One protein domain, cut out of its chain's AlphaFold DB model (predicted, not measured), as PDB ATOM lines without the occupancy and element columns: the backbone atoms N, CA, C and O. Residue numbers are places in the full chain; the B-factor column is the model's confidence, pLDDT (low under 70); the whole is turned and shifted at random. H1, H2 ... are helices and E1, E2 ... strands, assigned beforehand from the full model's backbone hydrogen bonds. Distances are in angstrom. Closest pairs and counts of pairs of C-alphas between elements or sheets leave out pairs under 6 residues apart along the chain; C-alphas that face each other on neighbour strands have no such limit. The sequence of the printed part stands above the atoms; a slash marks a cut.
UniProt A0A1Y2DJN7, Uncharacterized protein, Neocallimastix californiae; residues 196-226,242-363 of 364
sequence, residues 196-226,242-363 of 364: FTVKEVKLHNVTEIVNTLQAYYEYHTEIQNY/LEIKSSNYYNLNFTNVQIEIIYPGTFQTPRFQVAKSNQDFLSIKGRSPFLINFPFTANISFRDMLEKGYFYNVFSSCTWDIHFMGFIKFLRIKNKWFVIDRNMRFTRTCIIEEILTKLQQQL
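AT A GLANCE: This is residues 196 to 226 and 242 to 363 of the 364 residues of an uncharacterized protein of Neocallimastix californiae (UniProt A0A1Y2DJN7). A long antiparallel sheet of seven strands, curled like part of a barrel, makes the body, and the four helices H1, H2, H3 and H4 gather toward one end of its long axis. The last part of H1, residues 218 to 223, sticks out there with residues 224 to 226 as a free tip, while the turn between E6 and E7 lies toward the opposite end. The printed part has 153 residues with four named helices and seven named strands, in the order E1 H1 E2 E3 E4 E5 H2 H3 E6 E7 H4, and its class is mixed, helices and strands. Across the sheet the strands run E1, E2, E5, E4, E3, E6, E7, each antiparallel to its neighbours. The whole is loose, with a radius of gyration of the C-alphas of 18.7 A, and it is a rod that spans 63 by 27 by 26 A.

IN THESE COORDINATES: E1, residues 196 to 203, begins at C-alpha 196 (25.087, -0.257, 8.752), is 20.0 A long and bends by 56 degrees at residue 199. H1, residues 206 to 223, is the longest helix by residues, at 24.9 A. E2 is short, residues 242 to 245. E3, residues 252 to 263, is 27.8 A long and bends by 84 degrees at residue 255. E4, residues 272 to 284, is 28.0 A long and bends by 88 degrees at residue 281. E5, residues 290 to 301, is 33.9 A long and ends at C-alpha 301 (16.253, 26.352, 2.962). H2, residues 302 to 306, and H3, residues 311 to 316, are short. E6, residues 321 to 330, is 26.9 A long, and E7, residues 333 to 341, is 22.0 A long. H4, residues 351 to 362, is 17.3 A long and ends at C-alpha 362 (-2.415, 22.162, 16.163).

HOW THE PARTS SIT: The sheet is strongly twisted, and its edge strands are E1 and E7. E1 and E2 are antiparallel at 166 degrees, with N 197 and O 243 at 2.8 A. E2 and E5 are antiparallel at 138 degrees, with N 244 and O 290 at 2.8 A. E5 is staggered: it pairs with E2 over residues 290 to 292 and with E4 over residues 297 to 298. E4 and E5 form a hairpin in which the C-alphas of Ala 275 and Ala 298 face each other at 4.4 A, but no backbone N and O across the pair are within hydrogen-bond range. E3 and E4 form a hairpin, with N 257 and O 279 at 2.8 A. E3, E4 and E5 make a meander, each strand the antiparallel neighbour of the one before; with E2, the antiparallel neighbour of E5, they make a Greek key. E3 and E6 are antiparallel, with N 258 and O 325 at 2.8 A. E6 and E7 form a hairpin, with N 340 and O 324 at 3.0 A. H3 and H4 are on the sheet but only graze it, with residues 311 to 315 and 351 to 355; H1 and H2 are not on it. H3 and H4 only just touch, with 3 pairs of C-alphas within 8 A, the closest those of Phe 315 and Ile 352 at 5.9 A. H1 touches H4 with residues 206 to 214 alone, at a steep tilt of 63 degrees, the closest C-alphas being those of Val 210 and Leu 359, 5.7 A. H2 is close to H3 but not clearly touching, at 5.0 A between the C-alphas of Met 305 and Phe 311. In H1, H2, H3 and H4 every O i to N i+4 pair is within hydrogen-bond range.

THE WHOLE: The C-alphas farthest apart are those of Tyr 226 and Tyr 249, 63.7 A. Residues 227 to 241 are not printed, and C-alphas 226 and 242 are 45.2 A apart across this cut. Of the links that are printed whole, none is long. The mean pLDDT of the printed part is 80.6; it is under 70 at residues 219 to 226, 304 to 318 and 334 to 352.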
ATOM      1  N   PHE A 196      25.806  -1.174   7.880       89.69
ATOM      2  CA  PHE A 196      25.087  -0.257   8.752       89.69
ATOM      3  C   PHE A 196      23.594  -0.619   8.757       89.69
ATOM      4  O   PHE A 196      23.079  -1.278   7.854       89.69
ATOM      5  N   THR A 197      22.876  -0.288   9.815       89.88
ATOM      6  CA  THR A 197      21.425  -0.454   9.884       89.88
ATOM      7  C   THR A 197      20.901   0.604  10.826       89.88
ATOM      8  O   THR A 197      21.331   0.677  11.971       89.88
ATOM      9  N   VAL A 198      19.973   1.422  10.356       88.31
ATOM     10  CA  VAL A 198      19.339   2.434  11.196       88.31
ATOM     11  C   VAL A 198      18.432   1.722  12.195       88.31
ATOM     12  O   VAL A 198      17.582   0.924  11.798       88.31
ATOM     13  N   LYS A 199      18.642   1.972  13.487       89.69
ATOM     14  CA  LYS A 199      17.812   1.415  14.563       89.69
ATOM     15  C   LYS A 199      16.746   2.380  15.016       89.69
ATOM     16  O   LYS A 199      15.599   1.977  15.168       89.69
ATOM     17  N   GLU A 200      17.141   3.622  15.223       89.94
ATOM     18  CA  GLU A 200      16.292   4.643  15.806       89.94
ATOM     19  C   GLU A 200      16.693   5.996  15.238       89.94
ATOM     20  O   GLU A 200      17.875   6.244  14.987       89.94
ATOM     21  N   VAL A 201      15.698   6.853  15.030       89.19
ATOM     22  CA  VAL A 201      15.919   8.271  14.786       89.19
ATOM     23  C   VAL A 201      15.091   9.037  15.797       89.19
ATOM     24  O   VAL A 201      13.885   8.815  15.895       89.19
ATOM     25  N   LYS A 202      15.745   9.909  16.557       90.94
ATOM     26  CA  LYS A 202      15.134  10.686  17.626       90.94
ATOM     27  C   LYS A 202      15.233  12.164  17.285       90.94
ATOM     28  O   LYS A 202      16.324  12.716  17.227       90.94
ATOM     29  N   LEU A 203      14.086  12.791  17.066       90.62
ATOM     30  CA  LEU A 203      13.995  14.237  16.888       90.62
ATOM     31  C   LEU A 203      14.189  14.948  18.223       90.62
ATOM     32  O   LEU A 203      13.593  14.551  19.232       90.62
ATOM     33  N   HIS A 204      14.952  16.034  18.207       91.94
ATOM     34  CA  HIS A 204      14.985  16.985  19.310       91.94
ATOM     35  C   HIS A 204      13.971  18.104  19.050       91.94
ATOM     36  O   HIS A 204      13.651  18.411  17.906       91.94
ATOM     37  N   ASN A 205      13.421  18.679  20.122       89.56
ATOM     38  CA  ASN A 205      12.542  19.856  20.080       89.56
ATOM     39  C   ASN A 205      11.412  19.809  19.037       89.56
ATOM     40  O   ASN A 205      11.160  20.788  18.341       89.56
ATOM     41  N   VAL A 206      10.666  18.701  18.958       87.62
ATOM     42  CA  VAL A 206       9.566  18.563  17.979       87.62
ATOM     43  C   VAL A 206       8.583  19.743  18.032       87.62
ATOM     44  O   VAL A 206       8.114  20.188  16.995       87.62
ATOM     45  N   THR A 207       8.312  20.296  19.217       87.94
ATOM     46  CA  THR A 207       7.448  21.476  19.383       87.94
ATOM     47  C   THR A 207       7.974  22.713  18.652       87.94
ATOM     48  O   THR A 207       7.191  23.434  18.052       87.94
ATOM     49  N   GLU A 208       9.285  22.955  18.661       86.69
ATOM     50  CA  GLU A 208       9.901  24.091  17.964       86.69
ATOM     51  C   GLU A 208       9.795  23.933  16.444       86.69
ATOM     52  O   GLU A 208       9.449  24.883  15.742       86.69
ATOM     53  N   ILE A 209       9.992  22.705  15.951       85.06
ATOM     54  CA  ILE A 209       9.805  22.363  14.536       85.06
ATOM     55  C   ILE A 209       8.363  22.650  14.121       85.06
ATOM     56  O   ILE A 209       8.129  23.317  13.116       85.06
ATOM     57  N   VAL A 210       7.392  22.170  14.903       85.12
ATOM     58  CA  VAL A 210       5.972  22.359  14.589       85.12
ATOM     59  C   VAL A 210       5.590  23.840  14.667       85.12
ATOM     60  O   VAL A 210       4.953  24.324  13.740       85.12
ATOM     61  N   ASN A 211       6.052  24.586  15.675       84.81
ATOM     62  CA  ASN A 211       5.806  26.029  15.772       84.81
ATOM     63  C   ASN A 211       6.397  26.794  14.578       84.81
ATOM     64  O   ASN A 211       5.762  27.706  14.061       84.81
ATOM     65  N   THR A 212       7.591  26.414  14.115       82.50
ATOM     66  CA  THR A 212       8.227  27.026  12.935       82.50
ATOM     67  C   THR A 212       7.433  26.718  11.665       82.50
ATOM     68  O   THR A 212       7.220  27.597  10.834       82.50
ATOM     69  N   LEU A 213       6.944  25.482  11.529       80.50
ATOM     70  CA  LEU A 213       6.081  25.076  10.421       80.50
ATOM     71  C   LEU A 213       4.702  25.744  10.465       80.50
ATOM     72  O   LEU A 213       4.163  26.074   9.412       80.50
ATOM     73  N   GLN A 214       4.138  25.961  11.652       82.19
ATOM     74  CA  GLN A 214       2.879  26.679  11.826       82.19
ATOM     75  C   GLN A 214       3.050  28.163  11.496       82.19
ATOM     76  O   GLN A 214       2.292  28.687  10.687       82.19
ATOM     77  N   ALA A 215       4.083  28.815  12.037       78.31
ATOM     78  CA  ALA A 215       4.416  30.196  11.697       78.31
ATOM     79  C   ALA A 215       4.634  30.353  10.186       78.31
ATOM     80  O   ALA A 215       4.227  31.347   9.595       78.31
ATOM     81  N   TYR A 216       5.223  29.344   9.540       74.31
ATOM     82  CA  TYR A 216       5.333  29.290   8.089       74.31
ATOM     83  C   TYR A 216       3.977  29.125   7.385       74.31
ATOM     84  O   TYR A 216       3.737  29.793   6.384       74.31
ATOM     85  N   TYR A 217       3.098  28.245   7.868       73.31
ATOM     86  CA  TYR A 217       1.758  28.069   7.302       73.31
ATOM     87  C   TYR A 217       0.971  29.386   7.343       73.31
ATOM     88  O   TYR A 217       0.444  29.815   6.316       73.31
ATOM     89  N   GLU A 218       0.993  30.068   8.488       74.69
ATOM     90  CA  GLU A 218       0.386  31.387   8.694       74.69
ATOM     91  C   GLU A 218       1.042  32.450   7.788       74.69
ATOM     92  O   GLU A 218       0.353  33.169   7.057       74.69
ATOM     93  N   TYR A 219       2.379  32.472   7.717       69.12
ATOM     94  CA  TYR A 219       3.136  33.346   6.812       69.12
ATOM     95  C   TYR A 219       2.764  33.119   5.342       69.12
ATOM     96  O   TYR A 219       2.563  34.075   4.598       69.12
ATOM     97  N   HIS A 220       2.643  31.870   4.894       66.69
ATOM     98  CA  HIS A 220       2.265  31.559   3.517       66.69
ATOM     99  C   HIS A 220       0.850  32.059   3.208       66.69
ATOM    100  O   HIS A 220       0.609  32.562   2.110       66.69
ATOM    101  N   THR A 221      -0.089  31.931   4.148       65.38
ATOM    102  CA  THR A 221      -1.461  32.414   3.951       65.38
ATOM    103  C   THR A 221      -1.557  33.938   3.898       65.38
ATOM    104  O   THR A 221      -2.376  34.462   3.146       65.38
ATOM    105  N   GLU A 222      -0.704  34.654   4.634       62.72
ATOM    106  CA  GLU A 222      -0.776  36.116   4.742       62.72
ATOM    107  C   GLU A 222       0.151  36.860   3.759       62.72
ATOM    108  O   GLU A 222      -0.207  37.925   3.254       62.72
ATOM    109  N   ILE A 223       1.338  36.317   3.457       54.50
ATOM    110  CA  ILE A 223       2.468  37.095   2.906       54.50
ATOM    111  C   ILE A 223       2.842  36.733   1.458       54.50
ATOM    112  O   ILE A 223       3.548  37.514   0.812       54.50
ATOM    113  N   GLN A 224       2.269  35.677   0.857       54.47
ATOM    114  CA  GLN A 224       2.411  35.460  -0.599       54.47
ATOM    115  C   GLN A 224       1.929  36.651  -1.449       54.47
ATOM    116  O   GLN A 224       2.345  36.792  -2.596       54.47
ATOM    117  N   ASN A 225       1.121  37.551  -0.880       54.81
ATOM    118  CA  ASN A 225       0.630  38.731  -1.581       54.81
ATOM    119  C   ASN A 225       1.543  39.970  -1.493       54.81
ATOM    120  O   ASN A 225       1.306  40.908  -2.251       54.81
ATOM    121  N   TYR A 226       2.548  40.029  -0.601       53.22
ATOM    122  CA  TYR A 226       3.184  41.321  -0.279       53.22
ATOM    123  C   TYR A 226       4.714  41.374  -0.151       53.22
ATOM    124  O   TYR A 226       5.240  42.484  -0.266       53.22
ATOM    125  N   LEU A 242      22.724   4.217  14.682       93.00
ATOM    126  CA  LEU A 242      23.150   3.212  13.715       93.00
ATOM    127  C   LEU A 242      23.659   1.958  14.433       93.00
ATOM    128  O   LEU A 242      24.553   2.016  15.275       93.00
ATOM    129  N   GLU A 243      23.133   0.795  14.053       94.50
ATOM    130  CA  GLU A 243      23.745  -0.503  14.322       94.50
ATOM    131  C   GLU A 243      24.749  -0.827  13.222       94.50
ATOM    132  O   GLU A 243      24.398  -1.018  12.059       94.50
ATOM    133  N   ILE A 244      26.008  -0.937  13.610       94.50
ATOM    134  CA  ILE A 244      27.105  -1.298  12.729       94.50
ATOM    135  C   ILE A 244      27.492  -2.745  13.006       94.50
ATOM    136  O   ILE A 244      27.871  -3.099  14.123       94.50
ATOM    137  N   LYS A 245      27.440  -3.589  11.976       95.19
ATOM    138  CA  LYS A 245      27.922  -4.974  12.021       95.19
ATOM    139  C   LYS A 245      29.145  -5.118  11.127       95.19
ATOM    140  O   LYS A 245      29.074  -4.948   9.913       95.19
ATOM    141  N   SER A 246      30.276  -5.448  11.736       94.44
ATOM    142  CA  SER A 246      31.525  -5.731  11.029       94.44
ATOM    143  C   SER A 246      31.760  -7.235  10.969       94.44
ATOM    144  O   SER A 246      31.746  -7.912  11.995       94.44
ATOM    145  N   SER A 247      32.030  -7.766   9.777       94.94
ATOM    146  CA  SER A 247      32.461  -9.162   9.608       94.94
ATOM    147  C   SER A 247      33.976  -9.348   9.782       94.94
ATOM    148  O   SER A 247      34.479 -10.465   9.646       94.94
ATOM    149  N   ASN A 248      34.708  -8.271  10.087       93.12
ATOM    150  CA  ASN A 248      36.146  -8.307  10.331       93.12
ATOM    151  C   ASN A 248      36.467  -8.931  11.691       93.12
ATOM    152  O   ASN A 248      35.727  -8.766  12.659       93.12
ATOM    153  N   TYR A 249      37.611  -9.609  11.761       93.31
ATOM    154  CA  TYR A 249      38.138 -10.230  12.983       93.31
ATOM    155  C   TYR A 249      38.796  -9.230  13.941       93.31
ATOM    156  O   TYR A 249      39.095  -9.570  15.080       93.31
ATOM    157  N   TYR A 250      39.039  -8.010  13.471       92.62
ATOM    158  CA  TYR A 250      39.724  -6.946  14.188       92.62
ATOM    159  C   TYR A 250      38.865  -5.678  14.211       92.62
ATOM    160  O   TYR A 250      37.940  -5.519  13.409       92.62
ATOM    161  N   ASN A 251      39.181  -4.775  15.139       94.38
ATOM    162  CA  ASN A 251      38.492  -3.494  15.245       94.38
ATOM    163  C   ASN A 251      38.931  -2.566  14.110       94.38
ATOM    164  O   ASN A 251      40.128  -2.407  13.858       94.38
ATOM    165  N   LEU A 252      37.964  -1.938  13.450       93.00
ATOM    166  CA  LEU A 252      38.223  -0.914  12.448       93.00
ATOM    167  C   LEU A 252      38.176   0.454  13.118       93.00
ATOM    168  O   LEU A 252      37.135   0.861  13.627       93.00
ATOM    169  N   ASN A 253      39.304   1.154  13.103       93.50
ATOM    170  CA  ASN A 253      39.410   2.503  13.637       93.50
ATOM    171  C   ASN A 253      39.355   3.498  12.484       93.50
ATOM    172  O   ASN A 253      40.215   3.455  11.601       93.50
ATOM    173  N   PHE A 254      38.378   4.391  12.513       93.00
ATOM    174  CA  PHE A 254      38.221   5.480  11.567       93.00
ATOM    175  C   PHE A 254      38.581   6.804  12.235       93.00
ATOM    176  O   PHE A 254      38.321   6.996  13.424       93.00
ATOM    177  N   THR A 255      39.177   7.709  11.468       93.56
ATOM    178  CA  THR A 255      39.428   9.098  11.868       93.56
ATOM    179  C   THR A 255      38.804  10.060  10.869       93.56
ATOM    180  O   THR A 255      38.741   9.721   9.684       93.56
ATOM    181  N   ASN A 256      38.414  11.252  11.326       93.81
ATOM    182  CA  ASN A 256      37.708  12.270  10.535       93.81
ATOM    183  C   ASN A 256      36.498  11.663   9.815       93.81
ATOM    184  O   ASN A 256      36.395  11.698   8.589       93.81
ATOM    185  N   VAL A 257      35.643  10.999  10.587       93.50
ATOM    186  CA  VAL A 257      34.406  10.426  10.078       93.50
ATOM    187  C   VAL A 257      33.451  11.560   9.752       93.50
ATOM    188  O   VAL A 257      33.198  12.424  10.584       93.50
ATOM    189  N   GLN A 258      32.907  11.531   8.548       94.56
ATOM    190  CA  GLN A 258      31.867  12.428   8.084       94.56
ATOM    191  C   GLN A 258      30.712  11.570   7.592       94.56
ATOM    192  O   GLN A 258      30.899  10.660   6.782       94.56
ATOM    193  N   ILE A 259      29.523  11.850   8.107       93.25
ATOM    194  CA  ILE A 259      28.294  11.199   7.688       93.25
ATOM    195  C   ILE A 259      27.383  12.256   7.106       93.25
ATOM    196  O   ILE A 259      27.133  13.283   7.731       93.25
ATOM    197  N   GLU A 260      26.888  11.997   5.908       93.25
ATOM    198  CA  GLU A 260      25.958  12.882   5.227       93.25
ATOM    199  C   GLU A 260      24.657  12.143   4.985       93.25
ATOM    200  O   GLU A 260      24.653  10.989   4.560       93.25
ATOM    201  N   ILE A 261      23.553  12.820   5.262       89.50
ATOM    202  CA  ILE A 261      22.221  12.358   4.908       89.50
ATOM    203  C   ILE A 261      21.840  13.109   3.648       89.50
ATOM    204  O   ILE A 261      21.841  14.339   3.622       89.50
ATOM    205  N   ILE A 262      21.558  12.360   2.595       88.69
ATOM    206  CA  ILE A 262      21.296  12.890   1.268       88.69
ATOM    207  C   ILE A 262      19.893  12.474   0.863       88.69
ATOM    208  O   ILE A 262      19.533  11.299   0.908       88.69
ATOM    209  N   TYR A 263      19.093  13.444   0.449       85.38
ATOM    210  CA  TYR A 263      17.848  13.152  -0.225       85.38
ATOM    211  C   TYR A 263      18.191  12.614  -1.622       85.38
ATOM    212  O   TYR A 263      18.870  13.314  -2.378       85.38
ATOM    213  N   PRO A 264      17.776  11.382  -1.977       84.31
ATOM    214  CA  PRO A 264      18.226  10.705  -3.197       84.31
ATOM    215  C   PRO A 264      17.780  11.402  -4.488       84.31
ATOM    216  O   PRO A 264      18.325  11.115  -5.552       84.31
ATOM    217  N   GLY A 265      16.807  12.312  -4.402       84.56
ATOM    218  CA  GLY A 265      16.161  12.903  -5.561       84.56
ATOM    219  C   GLY A 265      15.043  12.026  -6.130       84.56
ATOM    220  O   GLY A 265      14.892  10.842  -5.817       84.56
ATOM    221  N   THR A 266      14.240  12.633  -6.990       83.69
ATOM    222  CA  THR A 266      13.247  12.003  -7.864       83.69
ATOM    223  C   THR A 266      13.370  12.622  -9.255       83.69
ATOM    224  O   THR A 266      14.158  13.536  -9.465       83.69
ATOM    225  N   PHE A 267      12.545  12.196 -10.212       79.94
ATOM    226  CA  PHE A 267      12.473  12.852 -11.525       79.94
ATOM    227  C   PHE A 267      12.144  14.348 -11.454       79.94
ATOM    228  O   PHE A 267      12.475  15.090 -12.367       79.94
ATOM    229  N   GLN A 268      11.471  14.781 -10.387       77.12
ATOM    230  CA  GLN A 268      11.074  16.174 -10.204       77.12
ATOM    231  C   GLN A 268      12.029  16.932  -9.292       77.12
ATOM    232  O   GLN A 268      12.088  18.150  -9.376       77.12
ATOM    233  N   THR A 269      12.740  16.227  -8.409       76.50
ATOM    234  CA  THR A 269      13.481  16.821  -7.293       76.50
ATOM    235  C   THR A 269      14.952  16.402  -7.374       76.50
ATOM    236  O   THR A 269      15.234  15.205  -7.381       76.50
ATOM    237  N   PRO A 270      15.921  17.328  -7.453       84.19
ATOM    238  CA  PRO A 270      17.319  16.969  -7.529       84.19
ATOM    239  C   PRO A 270      17.766  16.348  -6.210       84.19
ATOM    240  O   PRO A 270      17.175  16.547  -5.145       84.19
ATOM    241  N   ARG A 271      18.852  15.595  -6.294       86.56
ATOM    242  CA  ARG A 271      19.558  15.070  -5.137       86.56
ATOM    243  C   ARG A 271      20.204  16.227  -4.366       86.56
ATOM    244  O   ARG A 271      20.900  17.036  -4.972       86.56
ATOM    245  N   PHE A 272      20.022  16.295  -3.048       85.62
ATOM    246  CA  PHE A 272      20.661  17.327  -2.218       85.62
ATOM    247  C   PHE A 272      20.977  16.827  -0.806       85.62
ATOM    248  O   PHE A 272      20.376  15.874  -0.307       85.62
ATOM    249  N   GLN A 273      21.951  17.468  -0.163       89.38
ATOM    250  CA  GLN A 273      22.354  17.155   1.204       89.38
ATOM    251  C   GLN A 273      21.342  17.728   2.201       89.38
ATOM    252  O   GLN A 273      21.087  18.925   2.202       89.38
ATOM    253  N   VAL A 274      20.794  16.867   3.057       87.00
ATOM    254  CA  VAL A 274      19.831  17.239   4.105       87.00
ATOM    255  C   VAL A 274      20.554  17.588   5.401       87.00
ATOM    256  O   VAL A 274      20.240  18.582   6.045       87.00
ATOM    257  N   ALA A 275      21.520  16.756   5.797       91.06
ATOM    258  CA  ALA A 275      22.248  16.938   7.045       91.06
ATOM    259  C   ALA A 275      23.673  16.391   6.955       91.06
ATOM    260  O   ALA A 275      23.989  15.523   6.131       91.06
ATOM    261  N   LYS A 276      24.533  16.884   7.845       94.38
ATOM    262  CA  LYS A 276      25.926  16.461   7.974       94.38
ATOM    263  C   LYS A 276      26.294  16.311   9.442       94.38
ATOM    264  O   LYS A 276      25.951  17.157  10.257       94.38
ATOM    265  N   SER A 277      27.029  15.253   9.757       95.69
ATOM    266  CA  SER A 277      27.616  15.014  11.072       95.69
ATOM    267  C   SER A 277      29.092  14.677  10.911       95.69
ATOM    268  O   SER A 277      29.471  13.973   9.974       95.69
ATOM    269  N   ASN A 278      29.930  15.183  11.814       95.50
ATOM    270  CA  ASN A 278      31.360  14.894  11.832       95.50
ATOM    271  C   ASN A 278      31.743  14.286  13.183       95.50
ATOM    272  O   ASN A 278      31.269  14.724  14.230       95.50
ATOM    273  N   GLN A 279      32.639  13.305  13.162       95.50
ATOM    274  CA  GLN A 279      33.197  12.682  14.350       95.50
ATOM    275  C   GLN A 279      34.690  12.413  14.150       95.50
ATOM    276  O   GLN A 279      35.098  11.750  13.198       95.50
ATOM    277  N   ASP A 280      35.525  12.876  15.078       95.19
ATOM    278  CA  ASP A 280      36.983  12.764  14.933       95.19
ATOM    279  C   ASP A 280      37.479  11.318  14.940       95.19
ATOM    280  O   ASP A 280      38.447  10.983  14.255       95.19
ATOM    281  N   PHE A 281      36.823  10.453  15.716       95.19
ATOM    282  CA  PHE A 281      37.233   9.069  15.902       95.19
ATOM    283  C   PHE A 281      36.039   8.126  16.055       95.19
ATOM    284  O   PHE A 281      35.147   8.366  16.867       95.19
ATOM    285  N   LEU A 282      36.078   7.005  15.334       95.25
ATOM    286  CA  LEU A 282      35.095   5.929  15.430       95.25
ATOM    287  C   LEU A 282      35.790   4.566  15.458       95.25
ATOM    288  O   LEU A 282      36.488   4.200  14.517       95.25
ATOM    289  N   SER A 283      35.557   3.777  16.508       95.12
ATOM    290  CA  SER A 283      36.069   2.405  16.619       95.12
ATOM    291  C   SER A 283      34.936   1.393  16.467       95.12
ATOM    292  O   SER A 283      34.165   1.164  17.398       95.12
ATOM    293  N   ILE A 284      34.878   0.725  15.319       94.75
ATOM    294  CA  ILE A 284      33.911  -0.339  15.040       94.75
ATOM    295  C   ILE A 284      34.489  -1.667  15.536       94.75
ATOM    296  O   ILE A 284      35.522  -2.129  15.045       94.75
ATOM    297  N   LYS A 285      33.814  -2.298  16.504       94.62
ATOM    298  CA  LYS A 285      34.220  -3.603  17.044       94.62
ATOM    299  C   LYS A 285      34.106  -4.706  15.984       94.62
ATOM    300  O   LYS A 285      33.168  -4.722  15.186       94.62
ATOM    301  N   GLY A 286      35.057  -5.639  15.973       93.56
ATOM    302  CA  GLY A 286      34.999  -6.821  15.107       93.56
ATOM    303  C   GLY A 286      33.923  -7.815  15.559       93.56
ATOM    304  O   GLY A 286      33.778  -8.057  16.755       93.56
ATOM    305  N   ARG A 287      33.185  -8.412  14.611       92.50
ATOM    306  CA  ARG A 287      32.170  -9.485  14.781       92.50
ATOM    307  C   ARG A 287      30.965  -9.207  15.687       92.50
ATOM    308  O   ARG A 287      29.980  -9.934  15.587       92.50
ATOM    309  N   SER A 288      30.999  -8.187  16.535       93.56
ATOM    310  CA  SER A 288      29.872  -7.794  17.383       93.56
ATOM    311  C   SER A 288      29.109  -6.616  16.773       93.56
ATOM    312  O   SER A 288      29.759  -5.685  16.289       93.56
ATOM    313  N   PRO A 289      27.765  -6.597  16.841       94.81
ATOM    314  CA  PRO A 289      27.011  -5.384  16.555       94.81
ATOM    315  C   PRO A 289      27.436  -4.274  17.522       94.81
ATOM    316  O   PRO A 289      27.650  -4.512  18.712       94.81
ATOM    317  N   PHE A 290      27.571  -3.065  16.998       95.50
ATOM    318  CA  PHE A 290      27.906  -1.874  17.764       95.50
ATOM    319  C   PHE A 290      26.869  -0.795  17.469       95.50
ATOM    320  O   PHE A 290      26.619  -0.494  16.305       95.50
ATOM    321  N   LEU A 291      26.255  -0.251  18.518       96.25
ATOM    322  CA  LEU A 291      25.329   0.870  18.407       96.25
ATOM    323  C   LEU A 291      26.105   2.166  18.588       96.25
ATOM    324  O   LEU A 291      26.854   2.310  19.554       96.25
ATOM    325  N   ILE A 292      25.904   3.096  17.668       95.50
ATOM    326  CA  ILE A 292      26.433   4.447  17.764       95.50
ATOM    327  C   ILE A 292      25.337   5.451  17.460       95.50
ATOM    328  O   ILE A 292      24.550   5.245  16.540       95.50
ATOM    329  N   ASN A 293      25.311   6.526  18.237       96.25
ATOM    330  CA  ASN A 293      24.427   7.650  18.012       96.25
ATOM    331  C   ASN A 293      25.197   8.783  17.327       96.25
ATOM    332  O   ASN A 293      26.275   9.157  17.793       96.25
ATOM    333  N   PHE A 294      24.647   9.299  16.233       95.19
ATOM    334  CA  PHE A 294      25.183  10.440  15.504       95.19
ATOM    335  C   PHE A 294      24.218  11.617  15.618       95.19
ATOM    336  O   PHE A 294      23.079  11.484  15.161       95.19
ATOM    337  N   PRO A 295      24.659  12.756  16.179       96.19
ATOM    338  CA  PRO A 295      23.872  13.975  16.162       96.19
ATOM    339  C   PRO A 295      23.966  14.617  14.777       96.19
ATOM    340  O   PRO A 295      25.057  14.749  14.211       96.19
ATOM    341  N   PHE A 296      22.825  15.011  14.236       94.38
ATOM    342  CA  PHE A 296      22.692  15.731  12.981       94.38
ATOM    343  C   PHE A 296      21.924  17.021  13.211       94.38
ATOM    344  O   PHE A 296      20.962  17.044  13.973       94.38
ATOM    345  N   THR A 297      22.306  18.044  12.460       92.06
ATOM    346  CA  THR A 297      21.514  19.255  12.273       92.06
ATOM    347  C   THR A 297      21.098  19.280  10.809       92.06
ATOM    348  O   THR A 297      21.957  19.316   9.919       92.06
ATOM    349  N   ALA A 298      19.799  19.158  10.546       88.25
ATOM    350  CA  ALA A 298      19.247  19.376   9.216       88.25
ATOM    351  C   ALA A 298      18.955  20.860   9.054       88.25
ATOM    352  O   ALA A 298      18.197  21.412   9.845       88.25
ATOM    353  N   ASN A 299      19.515  21.456   8.005       85.88
ATOM    354  CA  ASN A 299      19.203  22.815   7.588       85.88
ATOM    355  C   ASN A 299      18.586  22.734   6.209       85.88
ATOM    356  O   ASN A 299      19.260  22.338   5.255       85.88
ATOM    357  N   ILE A 300      17.313  23.090   6.109       80.50
ATOM    358  CA  ILE A 300      16.620  23.073   4.835       80.50
ATOM    359  C   ILE A 300      16.097  24.464   4.522       80.50
ATOM    360  O   ILE A 300      15.199  24.971   5.190       80.50
ATOM    361  N   SER A 301      16.687  25.067   3.493       78.56
ATOM    362  CA  SER A 301      16.253  26.352   2.962       78.56
ATOM    363  C   SER A 301      14.862  26.206   2.364       78.56
ATOM    364  O   SER A 301      14.635  25.400   1.453       78.56
ATOM    365  N   PHE A 302      13.908  26.990   2.867       71.81
ATOM    366  CA  PHE A 302      12.553  26.965   2.323       71.81
ATOM    367  C   PHE A 302      12.514  27.496   0.897       71.81
ATOM    368  O   PHE A 302      11.657  27.070   0.130       71.81
ATOM    369  N   ARG A 303      13.452  28.367   0.506       71.12
ATOM    370  CA  ARG A 303      13.569  28.826  -0.880       71.12
ATOM    371  C   ARG A 303      13.779  27.648  -1.832       71.12
ATOM    372  O   ARG A 303      13.065  27.538  -2.826       71.12
ATOM    373  N   ASP A 304      14.668  26.724  -1.469       66.19
ATOM    374  CA  ASP A 304      14.940  25.518  -2.260       66.19
ATOM    375  C   ASP A 304      13.740  24.560  -2.302       66.19
ATOM    376  O   ASP A 304      13.553  23.826  -3.277       66.19
ATOM    377  N   MET A 305      12.911  24.574  -1.255       67.00
ATOM    378  CA  MET A 305      11.690  23.773  -1.174       67.00
ATOM    379  C   MET A 305      10.517  24.373  -1.951       67.00
ATOM    380  O   MET A 305       9.747  23.623  -2.555       67.00
ATOM    381  N   LEU A 306      10.375  25.699  -1.917       63.34
ATOM    382  CA  LEU A 306       9.263  26.462  -2.478       63.34
ATOM    383  C   LEU A 306       9.398  26.685  -3.976       63.34
ATOM    384  O   LEU A 306       8.464  26.357  -4.703       63.34
ATOM    385  N   GLU A 307      10.555  27.180  -4.441       62.38
ATOM    386  CA  GLU A 307      10.791  27.464  -5.870       62.38
ATOM    387  C   GLU A 307      10.562  26.230  -6.742       62.38
ATOM    388  O   GLU A 307      10.355  26.331  -7.950       62.38
ATOM    389  N   LYS A 308      10.590  25.051  -6.126       59.84
ATOM    390  CA  LYS A 308      10.588  23.799  -6.844       59.84
ATOM    391  C   LYS A 308       9.443  22.850  -6.448       59.84
ATOM    392  O   LYS A 308       9.295  21.789  -7.043       59.84
ATOM    393  N   GLY A 309       8.584  23.226  -5.494       59.12
ATOM    394  CA  GLY A 309       7.441  22.400  -5.061       59.12
ATOM    395  C   GLY A 309       7.854  21.106  -4.343       59.12
ATOM    396  O   GLY A 309       7.149  20.097  -4.367       59.12
ATOM    397  N   TYR A 310       9.036  21.104  -3.732       67.25
ATOM    398  CA  TYR A 310       9.692  19.903  -3.215       67.25
ATOM    399  C   TYR A 310       9.350  19.581  -1.782       67.25
ATOM    400  O   TYR A 310       9.639  18.466  -1.355       67.25
ATOM    401  N   PHE A 311       8.735  20.524  -1.063       65.56
ATOM    402  CA  PHE A 311       8.397  20.358   0.343       65.56
ATOM    403  C   PHE A 311       7.715  19.005   0.561       65.56
ATOM    404  O   PHE A 311       8.266  18.141   1.235       65.56
ATOM    405  N   TYR A 312       6.601  18.748  -0.131       65.88
ATOM    406  CA  TYR A 312       5.881  17.488   0.022       65.88
ATOM    407  C   TYR A 312       6.710  16.273  -0.402       65.88
ATOM    408  O   TYR A 312       6.672  15.269   0.288       65.88
ATOM    409  N   ASN A 313       7.490  16.325  -1.480       67.31
ATOM    410  CA  ASN A 313       8.262  15.164  -1.946       67.31
ATOM    411  C   ASN A 313       9.410  14.796  -0.996       67.31
ATOM    412  O   ASN A 313       9.602  13.625  -0.679       67.31
ATOM    413  N   VAL A 314      10.133  15.792  -0.490       66.69
ATOM    414  CA  VAL A 314      11.232  15.603   0.464       66.69
ATOM    415  C   VAL A 314      10.688  15.056   1.778       66.69
ATOM    416  O   VAL A 314      11.197  14.060   2.295       66.69
ATOM    417  N   PHE A 315       9.603  15.662   2.261       64.69
ATOM    418  CA  PHE A 315       8.974  15.338   3.534       64.69
ATOM    419  C   PHE A 315       8.070  14.085   3.482       64.69
ATOM    420  O   PHE A 315       7.911  13.378   4.471       64.69
ATOM    421  N   SER A 316       7.520  13.715   2.332       65.00
ATOM    422  CA  SER A 316       6.790  12.445   2.173       65.00
ATOM    423  C   SER A 316       7.719  11.276   1.864       65.00
ATOM    424  O   SER A 316       7.369  10.118   2.110       65.00
ATOM    425  N   SER A 317       8.922  11.542   1.343       64.62
ATOM    426  CA  SER A 317       9.902  10.489   1.139       64.62
ATOM    427  C   SER A 317      10.429  10.023   2.496       64.62
ATOM    428  O   SER A 317      11.273  10.645   3.135       64.62
ATOM    429  N   CYS A 318       9.992   8.847   2.935       67.94
ATOM    430  CA  CYS A 318      10.623   8.190   4.080       67.94
ATOM    431  C   CYS A 318      11.983   7.578   3.704       67.94
ATOM    432  O   CYS A 318      12.415   6.638   4.364       67.94
ATOM    433  N   THR A 319      12.622   8.055   2.625       74.31
ATOM    434  CA  THR A 319      13.808   7.459   2.014       74.31
ATOM    435  C   THR A 319      14.921   8.479   1.849       74.31
ATOM    436  O   THR A 319      14.878   9.298   0.936       74.31
ATOM    437  N   TRP A 320      15.949   8.367   2.680       81.44
ATOM    438  CA  TRP A 320      17.198   9.111   2.528       81.44
ATOM    439  C   TRP A 320      18.348   8.134   2.280       81.44
ATOM    440  O   TRP A 320      18.245   6.965   2.654       81.44
ATOM    441  N   ASP A 321      19.417   8.609   1.657       86.88
ATOM    442  CA  ASP A 321      20.680   7.894   1.515       86.88
ATOM    443  C   ASP A 321      21.668   8.390   2.576       86.88
ATOM    444  O   ASP A 321      21.664   9.563   2.948       86.88
ATOM    445  N   ILE A 322      22.524   7.497   3.075       87.94
ATOM    446  CA  ILE A 322      23.589   7.836   4.026       87.94
ATOM    447  C   ILE A 322      24.931   7.670   3.328       87.94
ATOM    448  O   ILE A 322      25.273   6.572   2.899       87.94
ATOM    449  N   HIS A 323      25.721   8.733   3.272       91.12
ATOM    450  CA  HIS A 323      27.103   8.677   2.817       91.12
ATOM    451  C   HIS A 323      28.032   8.642   4.020       91.12
ATOM    452  O   HIS A 323      28.034   9.564   4.831       91.12
ATOM    453  N   PHE A 324      28.826   7.578   4.136       91.44
ATOM    454  CA  PHE A 324      29.812   7.427   5.200       91.44
ATOM    455  C   PHE A 324      31.221   7.606   4.631       91.44
ATOM    456  O   PHE A 324      31.693   6.819   3.804       91.44
ATOM    457  N   MET A 325      31.922   8.624   5.114       90.75
ATOM    458  CA  MET A 325      33.284   8.955   4.711       90.75
ATOM    459  C   MET A 325      34.202   8.917   5.930       90.75
ATOM    460  O   MET A 325      33.829   9.353   7.013       90.75
ATOM    461  N   GLY A 326      35.417   8.396   5.777       90.75
ATOM    462  CA  GLY A 326      36.416   8.453   6.842       90.75
ATOM    463  C   GLY A 326      37.741   7.806   6.460       90.75
ATOM    464  O   GLY A 326      37.849   7.062   5.481       90.75
ATOM    465  N   PHE A 327      38.776   8.075   7.252       89.38
ATOM    466  CA  PHE A 327      40.086   7.449   7.076       89.38
ATOM    467  C   PHE A 327      40.216   6.210   7.944       89.38
ATOM    468  O   PHE A 327      40.139   6.308   9.165       89.38
ATOM    469  N   ILE A 328      40.492   5.057   7.339       88.25
ATOM    470  CA  ILE A 328      40.767   3.832   8.091       88.25
ATOM    471  C   ILE A 328      42.222   3.847   8.563       88.25
ATOM    472  O   ILE A 328      43.160   3.927   7.770       88.25
ATOM    473  N   LYS A 329      42.429   3.697   9.871       84.25
ATOM    474  CA  LYS A 329      43.750   3.497  10.467       84.25
ATOM    475  C   LYS A 329      44.024   2.001  10.604       84.25
ATOM    476  O   LYS A 329      43.706   1.396  11.627       84.25
ATOM    477  N   PHE A 330      44.652   1.411   9.588       80.31
ATOM    478  CA  PHE A 330      45.052   0.001   9.594       80.31
ATOM    479  C   PHE A 330      46.576  -0.139   9.729       80.31
ATOM    480  O   PHE A 330      47.329   0.460   8.969       80.31
ATOM    481  N   LEU A 331      47.045  -0.901  10.727       76.12
ATOM    482  CA  LEU A 331      48.472  -1.204  10.960       76.12
ATOM    483  C   LEU A 331      49.417   0.019  10.928       76.12
ATOM    484  O   LEU A 331      50.525  -0.056  10.409       76.12
ATOM    485  N   ARG A 332      48.987   1.157  11.495       73.62
ATOM    486  CA  ARG A 332      49.710   2.455  11.493       73.62
ATOM    487  C   ARG A 332      49.927   3.086  10.112       73.62
ATOM    488  O   ARG A 332      50.436   4.203  10.048       73.62
ATOM    489  N   ILE A 333      49.492   2.442   9.037       72.56
ATOM    490  CA  ILE A 333      49.512   3.015   7.702       72.56
ATOM    491  C   ILE A 333      48.258   3.885   7.570       72.56
ATOM    492  O   ILE A 333      47.133   3.387   7.554       72.56
ATOM    493  N   LYS A 334      48.448   5.208   7.522       64.31
ATOM    494  CA  LYS A 334      47.388   6.166   7.177       64.31
ATOM    495  C   LYS A 334      47.210   6.144   5.659       64.31
ATOM    496  O   LYS A 334      47.748   7.004   4.971       64.31
ATOM    497  N   ASN A 335      46.532   5.137   5.123       54.56
ATOM    498  CA  ASN A 335      46.243   5.096   3.693       54.56
ATOM    499  C   ASN A 335      44.830   5.598   3.408       54.56
ATOM    500  O   ASN A 335      43.920   5.289   4.165       54.56
ATOM    501  N   LYS A 336      44.752   6.371   2.311       57.50
ATOM    502  CA  LYS A 336      43.627   6.825   1.469       57.50
ATOM    503  C   LYS A 336      42.216   6.840   2.079       57.50
ATOM    504  O   LYS A 336      41.770   5.891   2.706       57.50
ATOM    505  N   TRP A 337      41.487   7.913   1.772       55.41
ATOM    506  CA  TRP A 337      40.046   8.036   1.994       55.41
ATOM    507  C   TRP A 337      39.324   6.746   1.602       55.41
ATOM    508  O   TRP A 337      39.379   6.329   0.444       55.41
ATOM    509  N   PHE A 338      38.676   6.106   2.572       64.69
ATOM    510  CA  PHE A 338      37.768   5.010   2.288       64.69
ATOM    511  C   PHE A 338      36.372   5.621   2.263       64.69
ATOM    512  O   PHE A 338      35.779   5.893   3.307       64.69
ATOM    513  N   VAL A 339      35.886   5.919   1.061       65.56
ATOM    514  CA  VAL A 339      34.503   6.352   0.868       65.56
ATOM    515  C   VAL A 339      33.665   5.084   0.810       65.56
ATOM    516  O   VAL A 339      33.771   4.305  -0.139       65.56
ATOM    517  N   ILE A 340      32.880   4.836   1.857       66.44
ATOM    518  CA  ILE A 340      31.851   3.799   1.813       66.44
ATOM    519  C   ILE A 340      30.604   4.490   1.302       66.44
ATOM    520  O   ILE A 340      29.762   4.941   2.075       66.44
ATOM    521  N   ASP A 341      30.514   4.574  -0.019       61.31
ATOM    522  CA  ASP A 341      29.287   5.002  -0.665       61.31
ATOM    523  C   ASP A 341      28.304   3.826  -0.630       61.31
ATOM    524  O   ASP A 341      28.346   2.897  -1.443       61.31
ATOM    525  N   ARG A 342      27.513   3.761   0.442       64.69
ATOM    526  CA  ARG A 342      26.424   2.797   0.567       64.69
ATOM    527  C   ARG A 342      25.134   3.551   0.793       64.69
ATOM    528  O   ARG A 342      24.801   3.866   1.929       64.69
ATOM    529  N   ASN A 343      24.363   3.684  -0.278       62.00
ATOM    530  CA  ASN A 343      22.971   4.111  -0.217       62.00
ATOM    531  C   ASN A 343      22.183   3.147   0.676       62.00
ATOM    532  O   ASN A 343      21.821   2.033   0.283       62.00
ATOM    533  N   MET A 344      21.977   3.555   1.922       65.50
ATOM    534  CA  MET A 344      21.102   2.872   2.855       65.50
ATOM    535  C   MET A 344      19.811   3.640   2.962       65.50
ATOM    536  O   MET A 344      19.750   4.676   3.611       65.50
ATOM    537  N   ARG A 345      18.779   3.075   2.343       66.19
ATOM    538  CA  ARG A 345      17.454   3.659   2.339       66.19
ATOM    539  C   ARG A 345      16.816   3.502   3.716       66.19
ATOM    540  O   ARG A 345      16.501   2.381   4.132       66.19
ATOM    541  N   PHE A 346      16.580   4.613   4.408       65.38
ATOM    542  CA  PHE A 346      15.595   4.629   5.491       65.38
ATOM    543  C   PHE A 346      14.258   4.169   4.886       65.38
ATOM    544  O   PHE A 346      13.929   4.520   3.759       65.38
ATOM    545  N   THR A 347      13.540   3.268   5.547       57.03
ATOM    546  CA  THR A 347      12.219   2.804   5.066       57.03
ATOM    547  C   THR A 347      11.174   2.765   6.172       57.03
ATOM    548  O   THR A 347      10.005   2.525   5.893       57.03
ATOM    549  N   ARG A 348      11.576   2.973   7.433       51.75
ATOM    550  CA  ARG A 348      10.719   2.767   8.613       51.75
ATOM    551  C   ARG A 348      10.610   3.961   9.551       51.75
ATOM    552  O   ARG A 348       9.860   3.890  10.513       51.75
ATOM    553  N   THR A 349      11.341   5.036   9.297       55.03
ATOM    554  CA  THR A 349      11.346   6.220  10.156       55.03
ATOM    555  C   THR A 349      10.745   7.369   9.373       55.03
ATOM    556  O   THR A 349      11.460   8.241   8.888       55.03
ATOM    557  N   CYS A 350       9.421   7.351   9.216       65.06
ATOM    558  CA  CYS A 350       8.683   8.518   8.753       65.06
ATOM    559  C   CYS A 350       8.600   9.525   9.915       65.06
ATOM    560  O   CYS A 350       7.540   9.819  10.446       65.06
ATOM    561  N   ILE A 351       9.763  10.043  10.317       68.19
ATOM    562  CA  ILE A 351       9.963  11.185  11.233       68.19
ATOM    563  C   ILE A 351       8.982  12.305  10.891       68.19
ATOM    564  O   ILE A 351       8.424  12.988  11.741       68.19
ATOM    565  N   ILE A 352       8.750  12.447   9.598       67.94
ATOM    566  CA  ILE A 352       7.935  13.490   9.036       67.94
ATOM    567  C   ILE A 352       6.447  13.186   9.169       67.94
ATOM    568  O   ILE A 352       5.681  14.113   9.385       67.94
ATOM    569  N   GLU A 353       6.024  11.919   9.153       71.81
ATOM    570  CA  GLU A 353       4.650  11.585   9.539       71.81
ATOM    571  C   GLU A 353       4.385  11.998  10.991       71.81
ATOM    572  O   GLU A 353       3.310  12.515  11.272       71.81
ATOM    573  N   GLU A 354       5.353  11.846  11.903       78.19
ATOM    574  CA  GLU A 354       5.201  12.314  13.287       78.19
ATOM    575  C   GLU A 354       5.073  13.845  13.361       78.19
ATOM    576  O   GLU A 354       4.161  14.349  14.019       78.19
ATOM    577  N   ILE A 355       5.942  14.582  12.657       74.88
ATOM    578  CA  ILE A 355       5.889  16.052  12.591       74.88
ATOM    579  C   ILE A 355       4.562  16.517  11.974       74.88
ATOM    580  O   ILE A 355       3.879  17.351  12.560       74.88
ATOM    581  N   LEU A 356       4.166  15.952  10.829       73.56
ATOM    582  CA  LEU A 356       2.924  16.296  10.133       73.56
ATOM    583  C   LEU A 356       1.692  15.950  10.971       73.56
ATOM    584  O   LEU A 356       0.753  16.736  11.016       73.56
ATOM    585  N   THR A 357       1.699  14.814  11.672       80.06
ATOM    586  CA  THR A 357       0.600  14.430  12.570       80.06
ATOM    587  C   THR A 357       0.468  15.425  13.722       80.06
ATOM    588  O   THR A 357      -0.644  15.816  14.064       80.06
ATOM    589  N   LYS A 358       1.586  15.869  14.311       81.88
ATOM    590  CA  LYS A 358       1.570  16.892  15.369       81.88
ATOM    591  C   LYS A 358       1.138  18.261  14.850       81.88
ATOM    592  O   LYS A 358       0.364  18.930  15.523       81.88
ATOM    593  N   LEU A 359       1.572  18.646  13.651       76.12
ATOM    594  CA  LEU A 359       1.136  19.881  12.999       76.12
ATOM    595  C   LEU A 359      -0.377  19.866  12.733       76.12
ATOM    596  O   LEU A 359      -1.071  20.816  13.072       76.12
ATOM    597  N   GLN A 360      -0.911  18.758  12.212       79.81
ATOM    598  CA  GLN A 360      -2.353  18.582  11.998       79.81
ATOM    599  C   GLN A 360      -3.177  18.677  13.288       79.81
ATOM    600  O   GLN A 360      -4.327  19.086  13.230       79.81
ATOM    601  N   GLN A 361      -2.619  18.295  14.440       83.50
ATOM    602  CA  GLN A 361      -3.300  18.428  15.734       83.50
ATOM    603  C   GLN A 361      -3.356  19.874  16.246       83.50
ATOM    604  O   GLN A 361      -4.158  20.158  17.131       83.50
ATOM    605  N   GLN A 362      -2.487  20.758  15.748       80.12
ATOM    606  CA  GLN A 362      -2.415  22.162  16.163       80.12
ATOM    607  C   GLN A 362      -3.144  23.112  15.211       80.12
ATOM    608  O   GLN A 362      -3.502  24.215  15.620       80.12
ATOM    609  N   LEU A 363      -3.377  22.691  13.966       75.31
ATOM    610  CA  LEU A 363      -4.163  23.459  13.009       75.31
ATOM    611  C   LEU A 363      -5.664  23.396  13.377       75.31
ATOM    612  O   LEU A 363      -6.150  22.306  13.696       75.31
TER     613      LEU A 363